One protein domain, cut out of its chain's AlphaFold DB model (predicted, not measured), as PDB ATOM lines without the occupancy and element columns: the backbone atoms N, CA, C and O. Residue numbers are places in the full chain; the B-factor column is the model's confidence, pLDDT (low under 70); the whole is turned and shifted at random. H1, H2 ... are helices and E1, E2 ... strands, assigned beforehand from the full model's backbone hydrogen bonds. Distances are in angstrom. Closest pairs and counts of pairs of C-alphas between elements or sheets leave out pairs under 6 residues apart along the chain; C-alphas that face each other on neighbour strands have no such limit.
ATOM      1  N   GLU A  15      36.802  93.299 177.280       87.25
ATOM      2  CA  GLU A  15      36.786  94.486 176.415       87.25
ATOM      3  C   GLU A  15      35.649  94.426 175.395       87.25
ATOM      4  O   GLU A  15      34.931  95.415 175.217       87.25
ATOM      5  N   ILE A  16      35.422  93.254 174.792       89.31
ATOM      6  CA  ILE A  16      34.305  93.013 173.867       89.31
ATOM      7  C   ILE A  16      32.972  93.221 174.596       89.31
ATOM      8  O   ILE A  16      32.095  93.947 174.116       89.31
ATOM      9  N   LYS A  17      32.838  92.642 175.793       89.44
ATOM     10  CA  LYS A  17      31.652  92.781 176.643       89.44
ATOM     11  C   LYS A  17      31.398  94.237 177.029       89.44
ATOM     12  O   LYS A  17      30.284  94.729 176.871       89.44
ATOM     13  N   LEU A  18      32.423  94.955 177.487       88.94
ATOM     14  CA  LEU A  18      32.303  96.363 177.866       88.94
ATOM     15  C   LEU A  18      31.924  97.246 176.673       88.94
ATOM     16  O   LEU A  18      31.131  98.175 176.825       88.94
ATOM     17  N   LYS A  19      32.476  96.971 175.490       91.19
ATOM     18  CA  LYS A  19      32.122  97.682 174.262       91.19
ATOM     19  C   LYS A  19      30.649  97.475 173.915       91.19
ATOM     20  O   LYS A  19      29.947  98.460 173.700       91.19
ATOM     21  N   ARG A  20      30.160  96.232 173.982       93.06
ATOM     22  CA  ARG A  20      28.746  95.920 173.735       93.06
ATOM     23  C   ARG A  20      27.812  96.579 174.753       93.06
ATOM     24  O   ARG A  20      26.797  97.143 174.357       93.06
ATOM     25  N   VAL A  21      28.181  96.585 176.038       91.81
ATOM     26  CA  VAL A  21      27.448  97.318 177.090       91.81
ATOM     27  C   VAL A  21      27.349  98.802 176.749       91.81
ATOM     28  O   VAL A  21      26.269  99.377 176.849       91.81
ATOM     29  N   LYS A  22      28.456  99.429 176.330       92.38
ATOM     30  CA  LYS A  22      28.468 100.851 175.959       92.38
ATOM     31  C   LYS A  22      27.566 101.132 174.764       92.38
ATOM     32  O   LYS A  22      26.785 102.071 174.825       92.38
ATOM     33  N   GLU A  23      27.671 100.326 173.711       94.19
ATOM     34  CA  GLU A  23      26.858 100.468 172.500       94.19
ATOM     35  C   GLU A  23      25.360 100.375 172.818       94.19
ATOM     36  O   GLU A  23      24.615 101.290 172.477       94.19
ATOM     37  N   LEU A  24      24.935  99.337 173.547       94.69
ATOM     38  CA  LEU A  24      23.533  99.161 173.943       94.69
ATOM     39  C   LEU A  24      23.036 100.281 174.854       94.69
ATOM     40  O   LEU A  24      21.931 100.781 174.671       94.69
ATOM     41  N   ALA A  25      23.835 100.683 175.842       93.25
ATOM     42  CA  ALA A  25      23.428 101.723 176.776       93.25
ATOM     43  C   ALA A  25      23.241 103.073 176.063       93.25
ATOM     44  O   ALA A  25      22.271 103.775 176.343       93.25
ATOM     45  N   ILE A  26      24.135 103.415 175.126       94.31
ATOM     46  CA  ILE A  26      24.008 104.613 174.283       94.31
ATOM     47  C   ILE A  26      22.762 104.515 173.414       94.31
ATOM     48  O   ILE A  26      21.943 105.426 173.447       94.31
ATOM     49  N   GLU A  27      22.579 103.402 172.704       95.50
ATOM     50  CA  GLU A  27      21.425 103.194 171.827       95.50
ATOM     51  C   GLU A  27      20.098 103.363 172.583       95.50
ATOM     52  O   GLU A  27      19.236 104.137 172.165       95.50
ATOM     53  N   LEU A  28      19.948 102.690 173.728       94.81
ATOM     54  CA  LEU A  28      18.727 102.757 174.532       94.81
ATOM     55  C   LEU A  28      18.515 104.149 175.136       94.81
ATOM     56  O   LEU A  28      17.382 104.618 175.190       94.81
ATOM     57  N   SER A  29      19.581 104.838 175.552       93.44
ATOM     58  CA  SER A  29      19.469 106.184 176.122       93.44
ATOM     59  C   SER A  29      19.124 107.240 175.066       93.44
ATOM     60  O   SER A  29      18.220 108.047 175.274       93.44
ATOM     61  N   GLU A  30      19.783 107.215 173.903       94.12
ATOM     62  CA  GLU A  30      19.550 108.173 172.814       94.12
ATOM     63  C   GLU A  30      18.205 107.962 172.115       94.12
ATOM     64  O   GLU A  30      17.602 108.926 171.640       94.12
ATOM     65  N   SER A  31      17.705 106.721 172.077       92.44
ATOM     66  CA  SER A  31      16.377 106.421 171.530       92.44
ATOM     67  C   SER A  31      15.242 107.108 172.295       92.44
ATOM     68  O   SER A  31      14.156 107.277 171.741       92.44
ATOM     69  N   MET A  32      15.486 107.500 173.557       85.12
ATOM     70  CA  MET A  32      14.467 107.981 174.497       85.12
ATOM     71  C   MET A  32      13.276 107.015 174.617       85.12
ATOM     72  O   MET A  32      12.153 107.421 174.931       85.12
ATOM     73  N   GLU A  33      13.510 105.728 174.343       91.19
ATOM     74  CA  GLU A  33      12.495 104.696 174.447       91.19
ATOM     75  C   GLU A  33      12.058 104.539 175.906       91.19
ATOM     76  O   GLU A  33      12.857 104.590 176.844       91.19
ATOM     77  N   THR A  34      10.749 104.377 176.085       95.75
ATOM     78  CA  THR A  34      10.152 104.084 177.382       95.75
ATOM     79  C   THR A  34       9.839 102.605 177.458       95.75
ATOM     80  O   THR A  34       9.062 102.090 176.655       95.75
ATOM     81  N   PHE A  35      10.392 101.945 178.468       96.50
ATOM     82  CA  PHE A  35      10.123 100.541 178.741       96.50
ATOM     83  C   PHE A  35       9.122 100.408 179.891       96.50
ATOM     84  O   PHE A  35       9.133 101.223 180.819       96.50
ATOM     85  N   PRO A  36       8.271  99.370 179.885       97.19
ATOM     86  CA  PRO A  36       7.503  99.009 181.066       97.19
ATOM     87  C   PRO A  36       8.436  98.771 182.252       97.19
ATOM     88  O   PRO A  36       9.486  98.141 182.111       97.19
ATOM     89  N   PHE A  37       8.051  99.257 183.429       97.50
ATOM     90  CA  PHE A  37       8.827  99.008 184.632       97.50
ATOM     91  C   PHE A  37       8.696  97.536 185.052       97.50
ATOM     92  O   PHE A  37       7.583  97.081 185.323       97.50
ATOM     93  N   PRO A  38       9.802  96.776 185.141       96.69
ATOM     94  CA  PRO A  38       9.735  95.355 185.482       96.69
ATOM     95  C   PRO A  38       9.529  95.098 186.985       96.69
ATOM     96  O   PRO A  38       9.362  93.947 187.399       96.69
ATOM     97  N   GLY A  39       9.548  96.150 187.808       96.94
ATOM     98  CA  GLY A  39       9.608  96.054 189.260       96.94
ATOM     99  C   GLY A  39      11.042  95.996 189.787       96.94
ATOM    100  O   GLY A  39      12.005  95.795 189.040       96.94
ATOM    101  N   ILE A  40      11.168  96.152 191.102       96.44
ATOM    102  CA  ILE A  40      12.424  96.012 191.845       96.44
ATOM    103  C   ILE A  40      12.509  94.578 192.373       96.44
ATOM    104  O   ILE A  40      11.502  94.019 192.808       96.44
ATOM    105  N   ASN A  41      13.687  93.953 192.333       94.44
ATOM    106  CA  ASN A  41      13.862  92.683 193.035       94.44
ATOM    107  C   ASN A  41      13.790  92.895 194.560       94.44
ATOM    108  O   ASN A  41      14.222  93.929 195.070       94.44
ATOM    109  N   GLN A  42      13.234  91.914 195.280       94.81
ATOM    110  CA  GLN A  42      12.911  92.063 196.704       94.81
ATOM    111  C   GLN A  42      14.139  92.418 197.552       94.81
ATOM    112  O   GLN A  42      14.075  93.331 198.364       94.81
ATOM    113  N   GLU A  43      15.273  91.755 197.306       95.19
ATOM    114  CA  GLU A  43      16.524  92.013 198.030       95.19
ATOM    115  C   GLU A  43      16.984  93.470 197.876       95.19
ATOM    116  O   GLU A  43      17.374  94.114 198.850       95.19
ATOM    117  N   SER A  44      16.913  94.016 196.658       94.94
ATOM    118  CA  SER A  44      17.277  95.412 196.405       94.94
ATOM    119  C   SER A  44      16.290  96.373 197.053       94.94
ATOM    120  O   SER A  44      16.720  97.382 197.601       94.94
ATOM    121  N   TYR A  45      14.991  96.072 197.015       96.38
ATOM    122  CA  TYR A  45      13.975  96.905 197.654       96.38
ATOM    123  C   TYR A  45      14.185  96.976 199.176       96.38
ATOM    124  O   TYR A  45      14.281  98.073 199.718       96.38
ATOM    125  N   ASP A  46      14.348  95.830 199.846       96.25
ATOM    126  CA  ASP A  46      14.554  95.762 201.301       96.25
ATOM    127  C   ASP A  46      15.818  96.525 201.723       96.25
ATOM    128  O   ASP A  46      15.834  97.266 202.712       96.25
ATOM    129  N   ARG A  47      16.885  96.389 200.930       94.81
ATOM    130  CA  ARG A  47      18.135  97.109 201.151       94.81
ATOM    131  C   ARG A  47      17.967  98.619 200.983       94.81
ATOM    132  O   ARG A  47      18.418  99.363 201.845       94.81
ATOM    133  N   LEU A  48      17.333  99.070 199.901       94.25
ATOM    134  CA  LEU A  48      17.094 100.496 199.652       94.25
ATOM    135  C   LEU A  48      16.200 101.103 200.738       94.25
ATOM    136  O   LEU A  48      16.450 102.221 201.176       94.25
ATOM    137  N   LYS A  49      15.212 100.344 201.226       94.56
ATOM    138  CA  LYS A  49      14.362 100.765 202.341       94.56
ATOM    139  C   LYS A  49      15.153 100.930 203.640       94.56
ATOM    140  O   LYS A  49      14.941 101.893 204.363       94.56
ATOM    141  N   THR A  50      16.099 100.031 203.904       94.38
ATOM    142  CA  THR A  50      16.999 100.149 205.062       94.38
ATOM    143  C   THR A  50      17.929 101.361 204.926       94.38
ATOM    144  O   THR A  50      18.093 102.123 205.875       94.38
ATOM    145  N   GLU A  51      18.507 101.584 203.740       91.75
ATOM    146  CA  GLU A  51      19.372 102.744 203.469       91.75
ATOM    147  C   GLU A  51      18.606 104.080 203.640       91.75
ATOM    148  O   GLU A  51      19.168 105.042 204.164       91.75
ATOM    149  N   GLU A  52      17.318 104.137 203.281       92.31
ATOM    150  CA  GLU A  52      16.427 105.289 203.523       92.31
ATOM    151  C   GLU A  52      16.275 105.610 205.024       92.31
ATOM    152  O   GLU A  52      16.306 106.780 205.410       92.31
ATOM    153  N   GLU A  53      16.141 104.589 205.878       92.25
ATOM    154  CA  GLU A  53      16.023 104.760 207.334       92.25
ATOM    155  C   GLU A  53      17.335 105.239 207.976       92.25
ATOM    156  O   GLU A  53      17.311 106.041 208.914       92.25
ATOM    157  N   GLU A  54      18.481 104.774 207.469       92.81
ATOM    158  CA  GLU A  54      19.804 105.201 207.938       92.81
ATOM    159  C   GLU A  54      20.151 106.634 207.496       92.81
ATOM    160  O   GLU A  54      20.812 107.370 208.235       92.81
ATOM    161  N   PHE A  55      19.683 107.046 206.312       90.88
ATOM    162  CA  PHE A  55      20.002 108.335 205.689       90.88
ATOM    163  C   PHE A  55      18.742 109.086 205.215       90.88
ATOM    164  O   PHE A  55      18.567 109.327 204.013       90.88
ATOM    165  N   PRO A  56      17.863 109.518 206.137       88.25
ATOM    166  CA  PRO A  56      16.594 110.141 205.775       88.25
ATOM    167  C   PRO A  56      16.802 111.455 205.008       88.25
ATOM    168  O   PRO A  56      17.534 112.344 205.446       88.25
ATOM    169  N   GLY A  57      16.117 111.589 203.867       86.94
ATOM    170  CA  GLY A  57      16.157 112.778 203.008       86.94
ATOM    171  C   GLY A  57      17.367 112.868 202.073       86.94
ATOM    172  O   GLY A  57      17.546 113.902 201.433       86.94
ATOM    173  N   PHE A  58      18.200 111.825 201.995       85.81
ATOM    174  CA  PHE A  58      19.344 111.785 201.078       85.81
ATOM    175  C   PHE A  58      18.954 111.471 199.623       85.81
ATOM    176  O   PHE A  58      19.642 111.905 198.707       85.81
ATOM    177  N   ALA A  59      17.868 110.726 199.417       88.62
ATOM    178  CA  ALA A  59      17.323 110.375 198.107       88.62
ATOM    179  C   ALA A  59      15.787 110.310 198.169       88.62
ATOM    180  O   ALA A  59      15.211 110.313 199.264       88.62
ATOM    181  N   THR A  60      15.131 110.226 197.008       93.00
ATOM    182  CA  THR A  60      13.686 109.977 196.921       93.00
ATOM    183  C   THR A  60      13.331 108.672 197.654       93.00
ATOM    184  O   THR A  60      13.971 107.649 197.392       93.00
ATOM    185  N   PRO A  61      12.320 108.664 198.549       95.19
ATOM    186  CA  PRO A  61      11.882 107.452 199.239       95.19
ATOM    187  C   PRO A  61      11.549 106.321 198.265       95.19
ATOM    188  O   PRO A  61      10.914 106.550 197.231       95.19
ATOM    189  N   ILE A  62      11.930 105.084 198.598       95.88
ATOM    190  CA  ILE A  62      11.845 103.969 197.639       95.88
ATOM    191  C   ILE A  62      10.405 103.663 197.214       95.88
ATOM    192  O   ILE A  62      10.165 103.257 196.078       95.88
ATOM    193  N   ASP A  63       9.436 103.900 198.098       96.06
ATOM    194  CA  ASP A  63       8.012 103.705 197.816       96.06
ATOM    195  C   ASP A  63       7.481 104.711 196.798       96.06
ATOM    196  O   ASP A  63       6.798 104.331 195.846       96.06
ATOM    197  N   GLU A  64       7.845 105.984 196.968       95.94
ATOM    198  CA  GLU A  64       7.503 107.047 196.022       95.94
ATOM    199  C   GLU A  64       8.164 106.775 194.669       95.94
ATOM    200  O   GLU A  64       7.528 106.862 193.617       95.94
ATOM    201  N   LEU A  65       9.435 106.378 194.693       95.50
ATOM    202  CA  LEU A  65      10.180 106.051 193.492       95.50
ATOM    203  C   LEU A  65       9.549 104.860 192.745       95.50
ATOM    204  O   LEU A  65       9.349 104.917 191.530       95.50
ATOM    205  N   ASN A  66       9.166 103.807 193.469       96.56
ATOM    206  CA  ASN A  66       8.467 102.650 192.916       96.56
ATOM    207  C   ASN A  66       7.113 103.040 192.293       96.56
ATOM    208  O   ASN A  66       6.755 102.529 191.230       96.56
ATOM    209  N   GLU A  67       6.363 103.962 192.901       97.38
ATOM    210  CA  GLU A  67       5.127 104.491 192.317       97.38
ATOM    211  C   GLU A  67       5.395 105.265 191.016       97.38
ATOM    212  O   GLU A  67       4.756 104.982 189.997       97.38
ATOM    213  N   LYS A  68       6.383 106.173 191.004       97.31
ATOM    214  CA  LYS A  68       6.776 106.932 189.802       97.31
ATOM    215  C   LYS A  68       7.123 106.003 188.639       97.31
ATOM    216  O   LYS A  68       6.654 106.221 187.520       97.31
ATOM    217  N   PHE A  69       7.898 104.954 188.904       97.62
ATOM    218  CA  PHE A  69       8.264 103.962 187.899       97.62
ATOM    219  C   PHE A  69       7.065 103.165 187.380       97.62
ATOM    220  O   PHE A  69       6.927 102.984 186.171       97.62
ATOM    221  N   ASN A  70       6.166 102.725 188.264       96.75
ATOM    222  CA  ASN A  70       4.957 102.007 187.854       96.75
ATOM    223  C   ASN A  70       4.036 102.862 186.972       96.75
ATOM    224  O   ASN A  70       3.426 102.343 186.040       96.75
ATOM    225  N   GLN A  71       3.933 104.162 187.250       97.19
ATOM    226  CA  GLN A  71       3.070 105.068 186.491       97.19
ATOM    227  C   GLN A  71       3.649 105.449 185.124       97.19
ATOM    228  O   GLN A  71       2.894 105.609 184.167       97.19
ATOM    229  N   ASN A  72       4.972 105.614 185.030       96.81
ATOM    230  CA  ASN A  72       5.604 106.257 183.873       96.81
ATOM    231  C   ASN A  72       6.489 105.320 183.043       96.81
ATOM    232  O   ASN A  72       6.909 105.697 181.951       96.81
ATOM    233  N   GLY A  73       6.776 104.112 183.534       97.12
ATOM    234  CA  GLY A  73       7.802 103.252 182.955       97.12
ATOM    235  C   GLY A  73       9.212 103.759 183.260       97.12
ATOM    236  O   GLY A  73       9.419 104.575 184.161       97.12
ATOM    237  N   ILE A  74      10.187 103.243 182.517       97.31
ATOM    238  CA  ILE A  74      11.608 103.557 182.685       97.31
ATOM    239  C   ILE A  74      12.227 104.084 181.393       97.31
ATOM    240  O   ILE A  74      11.885 103.627 180.301       97.31
ATOM    241  N   LYS A  75      13.227 104.951 181.545       96.25
ATOM    242  CA  LYS A  75      14.205 105.299 180.506       96.25
ATOM    243  C   LYS A  75      15.622 104.982 180.976       96.25
ATOM    244  O   LYS A  75      15.912 105.055 182.172       96.25
ATOM    245  N   ILE A  76      16.509 104.652 180.038       95.44
ATOM    246  CA  ILE A  76      17.934 104.431 180.322       95.44
ATOM    247  C   ILE A  76      18.670 105.771 180.342       95.44
ATOM    248  O   ILE A  76      18.567 106.564 179.405       95.44
ATOM    249  N   VAL A  77      19.457 106.007 181.392       93.19
ATOM    250  CA  VAL A  77      20.293 107.205 181.542       93.19
ATOM    251  C   VAL A  77      21.733 106.807 181.838       93.19
ATOM    252  O   VAL A  77      22.018 105.915 182.643       93.19
ATOM    253  N   LEU A  78      22.659 107.491 181.173       91.38
ATOM    254  CA  LEU A  78      24.090 107.249 181.302       91.38
ATOM    255  C   LEU A  78      24.706 108.198 182.328       91.38
ATOM    256  O   LEU A  78      24.553 109.416 182.243       91.38
ATOM    257  N   GLY A  79      25.464 107.648 183.276       84.25
ATOM    258  CA  GLY A  79      26.358 108.438 184.113       84.25
ATOM    259  C   GLY A  79      27.548 109.007 183.326       84.25
ATOM    260  O   GLY A  79      27.799 108.659 182.173       84.25
ATOM    261  N   LYS A  80      28.356 109.846 183.989       78.06
ATOM    262  CA  LYS A  80      29.527 110.526 183.386       78.06
ATOM    263  C   LYS A  80      30.537 109.583 182.726       78.06
ATOM    264  O   LYS A  80      31.260 109.984 181.818       78.06
ATOM    265  N   THR A  81      30.636 108.349 183.209       78.62
ATOM    266  CA  THR A  81      31.484 107.313 182.622       78.62
ATOM    267  C   THR A  81      30.626 106.100 182.354       78.62
ATOM    268  O   THR A  81      30.084 105.528 183.295       78.62
ATOM    269  N   ILE A  82      30.538 105.691 181.089       74.56
ATOM    270  CA  ILE A  82      29.753 104.526 180.689       74.56
ATOM    271  C   ILE A  82      30.523 103.261 181.086       74.56
ATOM    272  O   ILE A  82      31.410 102.781 180.375       74.56
ATOM    273  N   SER A  83      30.209 102.767 182.276       74.75
ATOM    274  CA  SER A  83      30.580 101.458 182.803       74.75
ATOM    275  C   SER A  83      29.314 100.793 183.345       74.75
ATOM    276  O   SER A  83      28.343 101.486 183.654       74.75
ATOM    277  N   SER A  84      29.307  99.466 183.486       64.62
ATOM    278  CA  SER A  84      28.129  98.715 183.961       64.62
ATOM    279  C   SER A  84      27.564  99.233 185.293       64.62
ATOM    280  O   SER A  84      26.361  99.170 185.525       64.62
ATOM    281  N   GLY A  85      28.413  99.795 186.161       70.00
ATOM    282  CA  GLY A  85      28.014 100.360 187.455       70.00
ATOM    283  C   GLY A  85      27.399 101.762 187.409       70.00
ATOM    284  O   GLY A  85      26.865 102.203 188.425       70.00
ATOM    285  N   ASN A  86      27.474 102.444 186.264       83.12
ATOM    286  CA  ASN A  86      27.058 103.838 186.075       83.12
ATOM    287  C   ASN A  86      25.909 103.988 185.067       83.12
ATOM    288  O   ASN A  86      25.603 105.104 184.647       83.12
ATOM    289  N   ILE A  87      25.302 102.877 184.648       90.75
ATOM    290  CA  ILE A  87      24.071 102.898 183.863       90.75
ATOM    291  C   ILE A  87      22.908 102.823 184.845       90.75
ATOM    292  O   ILE A  87      22.850 101.937 185.706       90.75
ATOM    293  N   MET A  88      22.011 103.792 184.733       93.12
ATOM    294  CA  MET A  88      20.892 103.983 185.642       93.12
ATOM    295  C   MET A  88      19.591 104.010 184.850       93.12
ATOM    296  O   MET A  88      19.582 104.169 183.628       93.12
ATOM    297  N   VAL A  89      18.489 103.860 185.569       95.25
ATOM    298  CA  VAL A  89      17.143 104.060 185.047       95.25
ATOM    299  C   VAL A  89      16.437 105.127 185.852       95.25
ATOM    300  O   VAL A  89      16.589 105.173 187.071       95.25
ATOM    301  N   LEU A  90      15.673 105.961 185.157       96.56
ATOM    302  CA  LEU A  90      14.800 106.981 185.736       96.56
ATOM    303  C   LEU A  90      13.361 106.725 185.272       96.56
ATOM    304  O   LEU A  90      13.177 106.115 184.209       96.56
ATOM    305  N   PRO A  91      12.341 107.195 186.013       97.25
ATOM    306  CA  PRO A  91      10.998 107.315 185.475       97.25
ATOM    307  C   PRO A  91      11.047 108.096 184.161       97.25
ATOM    308  O   PRO A  91      11.747 109.107 184.065       97.25
ATOM    309  N   SER A  92      10.320 107.653 183.136       96.12
ATOM    310  CA  SER A  92      10.444 108.254 181.797       96.12
ATOM    311  C   SER A  92      10.158 109.758 181.759       96.12
ATOM    312  O   SER A  92      10.739 110.480 180.947       96.12
ATOM    313  N   ASN A  93       9.302 110.242 182.658       94.44
ATOM    314  CA  ASN A  93       8.931 111.648 182.797       94.44
ATOM    315  C   ASN A  93       9.809 112.450 183.779       94.44
ATOM    316  O   ASN A  93       9.547 113.638 183.955       94.44
ATOM    317  N   SER A  94      10.794 111.831 184.437       94.00
ATOM    318  CA  SER A  94      11.668 112.501 185.406       94.00
ATOM    319  C   SER A  94      13.034 112.800 184.798       94.00
ATOM    320  O   SER A  94      13.620 111.960 184.116       94.00
ATOM    321  N   ASP A  95      13.552 113.995 185.057       91.50
ATOM    322  CA  ASP A  95      14.946 114.371 184.790       91.50
ATOM    323  C   ASP A  95      15.737 114.566 186.094       91.50
ATOM    324  O   ASP A  95      16.899 114.975 186.065       91.50
ATOM    325  N   ASP A  96      15.106 114.278 187.237       91.75
ATOM    326  CA  ASP A  96      15.754 114.314 188.538       91.75
ATOM    327  C   ASP A  96      16.653 113.085 188.691       91.75
ATOM    328  O   ASP A  96      16.205 111.941 188.596       91.75
ATOM    329  N   LEU A  97      17.943 113.321 188.918       88.38
ATOM    330  CA  LEU A  97      18.900 112.238 189.100       88.38
ATOM    331  C   LEU A  97      18.720 111.531 190.440       88.38
ATOM    332  O   LEU A  97      19.213 110.416 190.557       88.38
ATOM    333  N   ASP A  98      18.015 112.110 191.412       89.81
ATOM    334  CA  ASP A  98      17.696 111.430 192.670       89.81
ATOM    335  C   ASP A  98      16.566 110.398 192.486       89.81
ATOM    336  O   ASP A  98      16.484 109.427 193.240       89.81
ATOM    337  N   ASP A  99      15.785 110.504 191.403       92.81
ATOM    338  CA  ASP A  99      14.779 109.519 190.988       92.81
ATOM    339  C   ASP A  99      15.400 108.353 190.190       92.81
ATOM    340  O   ASP A  99      14.877 107.937 189.153       92.81
ATOM    341  N   ASN A 100      16.533 107.809 190.639       93.81
ATOM    342  CA  ASN A 100      17.250 106.765 189.902       93.81
ATOM    343  C   ASN A 100      17.247 105.394 190.592       93.81
ATOM    344  O   ASN A 100      17.292 105.270 191.814       93.81
ATOM    345  N   LEU A 101      17.312 104.342 189.777       94.44
ATOM    346  CA  LEU A 101      17.757 103.015 190.197       94.44
ATOM    347  C   LEU A 101      18.916 102.550 189.321       94.44
ATOM    348  O   LEU A 101      19.053 102.929 188.158       94.44
ATOM    349  N   ARG A 102      19.741 101.652 189.860       92.62
ATOM    350  CA  ARG A 102      20.735 100.926 189.063       92.62
ATOM    351  C   ARG A 102      20.075  99.744 188.366       92.62
ATOM    352  O   ARG A 102      19.172  99.130 188.930       92.62
ATOM    353  N   LEU A 103      20.600  99.348 187.204       92.94
ATOM    354  CA  LEU A 103      20.097  98.188 186.447       92.94
ATOM    355  C   LEU A 103      19.975  96.914 187.299       92.94
ATOM    356  O   LEU A 103      18.997  96.186 187.184       92.94
ATOM    357  N   LYS A 104      20.928  96.685 188.212       91.38
ATOM    358  CA  LYS A 104      20.935  95.531 189.128       91.38
ATOM    359  C   LYS A 104      19.737  95.459 190.083       91.38
ATOM    360  O   LYS A 104      19.501  94.413 190.675       91.38
ATOM    361  N   HIS A 105      19.023  96.566 190.289       94.25
ATOM    362  CA  HIS A 105      17.846  96.597 191.159       94.25
ATOM    363  C   HIS A 105      16.594  96.076 190.443       94.25
ATOM    364  O   HIS A 105      15.627  95.708 191.104       94.25
ATOM    365  N   LEU A 106      16.595  96.020 189.108       94.88
ATOM    366  CA  LEU A 106      15.433  95.615 188.324       94.88
ATOM    367  C   LEU A 106      15.172  94.107 188.414       94.88
ATOM    368  O   LEU A 106      16.091  93.289 188.513       94.88
ATOM    369  N   ASN A 107      13.901  93.724 188.337       94.88
ATOM    370  CA  ASN A 107      13.497  92.326 188.242       94.88
ATOM    371  C   ASN A 107      13.585  91.827 186.790       94.88
ATOM    372  O   ASN A 107      12.630  91.919 186.021       94.88
ATOM    373  N   LYS A 108      14.730  91.247 186.421       91.56
ATOM    374  CA  LYS A 108      14.991  90.757 185.056       91.56
ATOM    375  C   LYS A 108      13.956  89.770 184.506       91.56
ATOM    376  O   LYS A 108      13.750  89.730 183.299       91.56
ATOM    377  N   ASN A 109      13.264  89.020 185.368       92.25
ATOM    378  CA  ASN A 109      12.271  88.026 184.940       92.25
ATOM    379  C   ASN A 109      11.026  88.654 184.295       92.25
ATOM    380  O   ASN A 109      10.283  87.960 183.607       92.25
ATOM    381  N   ASN A 110      10.803  89.952 184.512       93.50
ATOM    382  CA  ASN A 110       9.660  90.690 183.981       93.50
ATOM    383  C   ASN A 110      10.028  91.563 182.768       93.50
ATOM    384  O   ASN A 110       9.210  92.366 182.324       93.50
ATOM    385  N   ILE A 111      11.249  91.441 182.238       94.12
ATOM    386  CA  ILE A 111      11.703  92.213 181.078       94.12
ATOM    387  C   ILE A 111      11.440  91.408 179.807       94.12
ATOM    388  O   ILE A 111      11.999  90.333 179.613       94.12
ATOM    389  N   SER A 112      10.599  91.950 178.928       92.75
ATOM    390  CA  SER A 112      10.319  91.367 177.611       92.75
ATOM    391  C   SER A 112      11.147  91.978 176.481       92.75
ATOM    392  O   SER A 112      11.259  91.366 175.421       92.75
ATOM    393  N   ASP A 113      11.691  93.184 176.674       95.00
ATOM    394  CA  ASP A 113      12.530  93.825 175.663       95.00
ATOM    395  C   ASP A 113      13.904  93.150 175.597       95.00
ATOM    396  O   ASP A 113      14.616  93.035 176.596       95.00
ATOM    397  N   THR A 114      14.282  92.704 174.401       95.25
ATOM    398  CA  THR A 114      15.490  91.900 174.209       95.25
ATOM    399  C   THR A 114      16.770  92.702 174.401       95.25
ATOM    400  O   THR A 114      17.752  92.143 174.876       95.25
ATOM    401  N   LYS A 115      16.782  93.995 174.049       95.06
ATOM    402  CA  LYS A 115      17.988  94.830 174.159       95.06
ATOM    403  C   LYS A 115      18.229  95.240 175.603       95.06
ATOM    404  O   LYS A 115      19.365  95.204 176.072       95.06
ATOM    405  N   LEU A 116      17.162  95.595 176.316       94.56
ATOM    406  CA  LEU A 116      17.218  95.873 177.742       94.56
ATOM    407  C   LEU A 116      17.655  94.623 178.516       94.56
ATOM    408  O   LEU A 116      18.537  94.716 179.366       94.56
ATOM    409  N   LEU A 117      17.098  93.452 178.193       94.94
ATOM    410  CA  LEU A 117      17.507  92.195 178.819       94.94
ATOM    411  C   LEU A 117      18.985  91.874 178.540       94.94
ATOM    412  O   LEU A 117      19.726  91.600 179.483       94.94
ATOM    413  N   GLU A 118      19.432  91.992 177.282       94.75
ATOM    414  CA  GLU A 118      20.841  91.814 176.897       94.75
ATOM    415  C   GLU A 118      21.754  92.755 177.700       94.75
ATOM    416  O   GLU A 118      22.777  92.330 178.238       94.75
ATOM    417  N   LEU A 119      21.367  94.027 177.854       93.44
ATOM    418  CA  LEU A 119      22.134  94.994 178.637       93.44
ATOM    419  C   LEU A 119      22.282  94.558 180.105       93.44
ATOM    420  O   LEU A 119      23.379  94.661 180.662       93.44
ATOM    421  N   LEU A 120      21.214  94.055 180.736       92.19
ATOM    422  CA  LEU A 120      21.265  93.565 182.117       92.19
ATOM    423  C   LEU A 120      22.176  92.337 182.257       92.19
ATOM    424  O   LEU A 120      22.999  92.287 183.175       92.19
ATOM    425  N   GLU A 121      22.071  91.373 181.342       91.50
ATOM    426  CA  GLU A 121      22.888  90.152 181.341       91.50
ATOM    427  C   GLU A 121      24.377  90.468 181.164       91.50
ATOM    428  O   GLU A 121      25.233  89.955 181.895       91.50
ATOM    429  N   LEU A 122      24.698  91.387 180.250       90.56
ATOM    430  CA  LEU A 122      26.064  91.854 180.048       90.56
ATOM    431  C   LEU A 122      26.591  92.670 181.232       90.56
ATOM    432  O   LEU A 122      27.802  92.762 181.410       90.56
ATOM    433  N   CYS A 123      25.749  93.235 182.091       86.25
ATOM    434  CA  CYS A 123      26.244  93.872 183.309       86.25
ATOM    435  C   CYS A 123      26.545  92.870 184.442       86.25
ATOM    436  O   CYS A 123      27.309  93.208 185.346       86.25
ATOM    437  N   GLY A 124      26.054  91.628 184.346       75.81
ATOM    438  CA  GLY A 124      26.424  90.523 185.237       75.81
ATOM    439  C   GLY A 124      25.746  90.545 186.609       75.81
ATOM    440  O   GLY A 124      26.417  90.273 187.604       75.81
TER     441      GLY A 124
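Overview. This is residues 15 to 124 of the 125 residues of an uncharacterized protein of Candidatus Parcubacteria bacterium (UniProt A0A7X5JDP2). A small two-stranded hairpin, E1 and E2, lies in the middle between two pairs of helices: H1 and H4 at one end, H2 and H3 at the other. The long axis runs from the H1 side to the H2 side, and the long stretch 92 to 113 leads from E2 to H4, pairing briefly with E2 on its way. The printed part has 110 residues, with four named helices and two named strands in the order H1 H2 H3 E1 E2 H4; the sheet E1 - E2 is antiparallel and the class is mostly helix. The whole is compact, with a radius of gyration of the C-alphas of 13.5 A, and only just elongated, spanning 40 by 26 by 26 A.

Along the chain. H1, residues 15 to 30, begins with C-alpha 15 at (36.786, 94.486, 176.415) and is 22.3 A long. H2, residues 42 to 54, is 18.6 A long, and H3, residues 62 to 72, is 15.3 A. E1, residues 74 to 78, begins at C-alpha 74 (11.608, 103.557, 182.685) and is 13.1 A long; E2, residues 87 to 91, is 13.9 A. H4, residues 114 to 123, is 14.2 A long and ends with C-alpha 123 at (26.244, 93.872, 183.309).

Arrangement. E1 and E2 form a hairpin, with N 75 and O 90 within hydrogen-bond range at 2.9 A and N 90 and O 75 at 3.1 A. Residues 88 to 89 of E2 also pair antiparallel with residues 101 to 102. The closest C-alphas of H1 and E1 are Ser 29 and Ile 76, 4.8 A; those of H3 and E2 are Phe 69 and Pro 91, 5.0 A. H1 and H4 touch, closest at the C-alphas of Val 21 and Leu 119, 6.0 A, at a steep tilt of 44 degrees, opposite ways. H2 and H3 touch, closest at the C-alphas of Lys 49 and Ile 62, 6.2 A, at a steep tilt of 52 degrees, opposite ways. H1 and H3 are apart, as are H2 and H4. In H1, H2, H3 and H4 every O i to N i+4 pair is within hydrogen-bond range.

Size, cuts and confidence. The two C-alphas farthest apart, those of Ile 16 and Pro 56, are 40.3 A apart. The printed part has no cut; the links H1 to H2 and E2 to H4 are long. The mean pLDDT of the printed part is 92.2, and residue 84 is under 70.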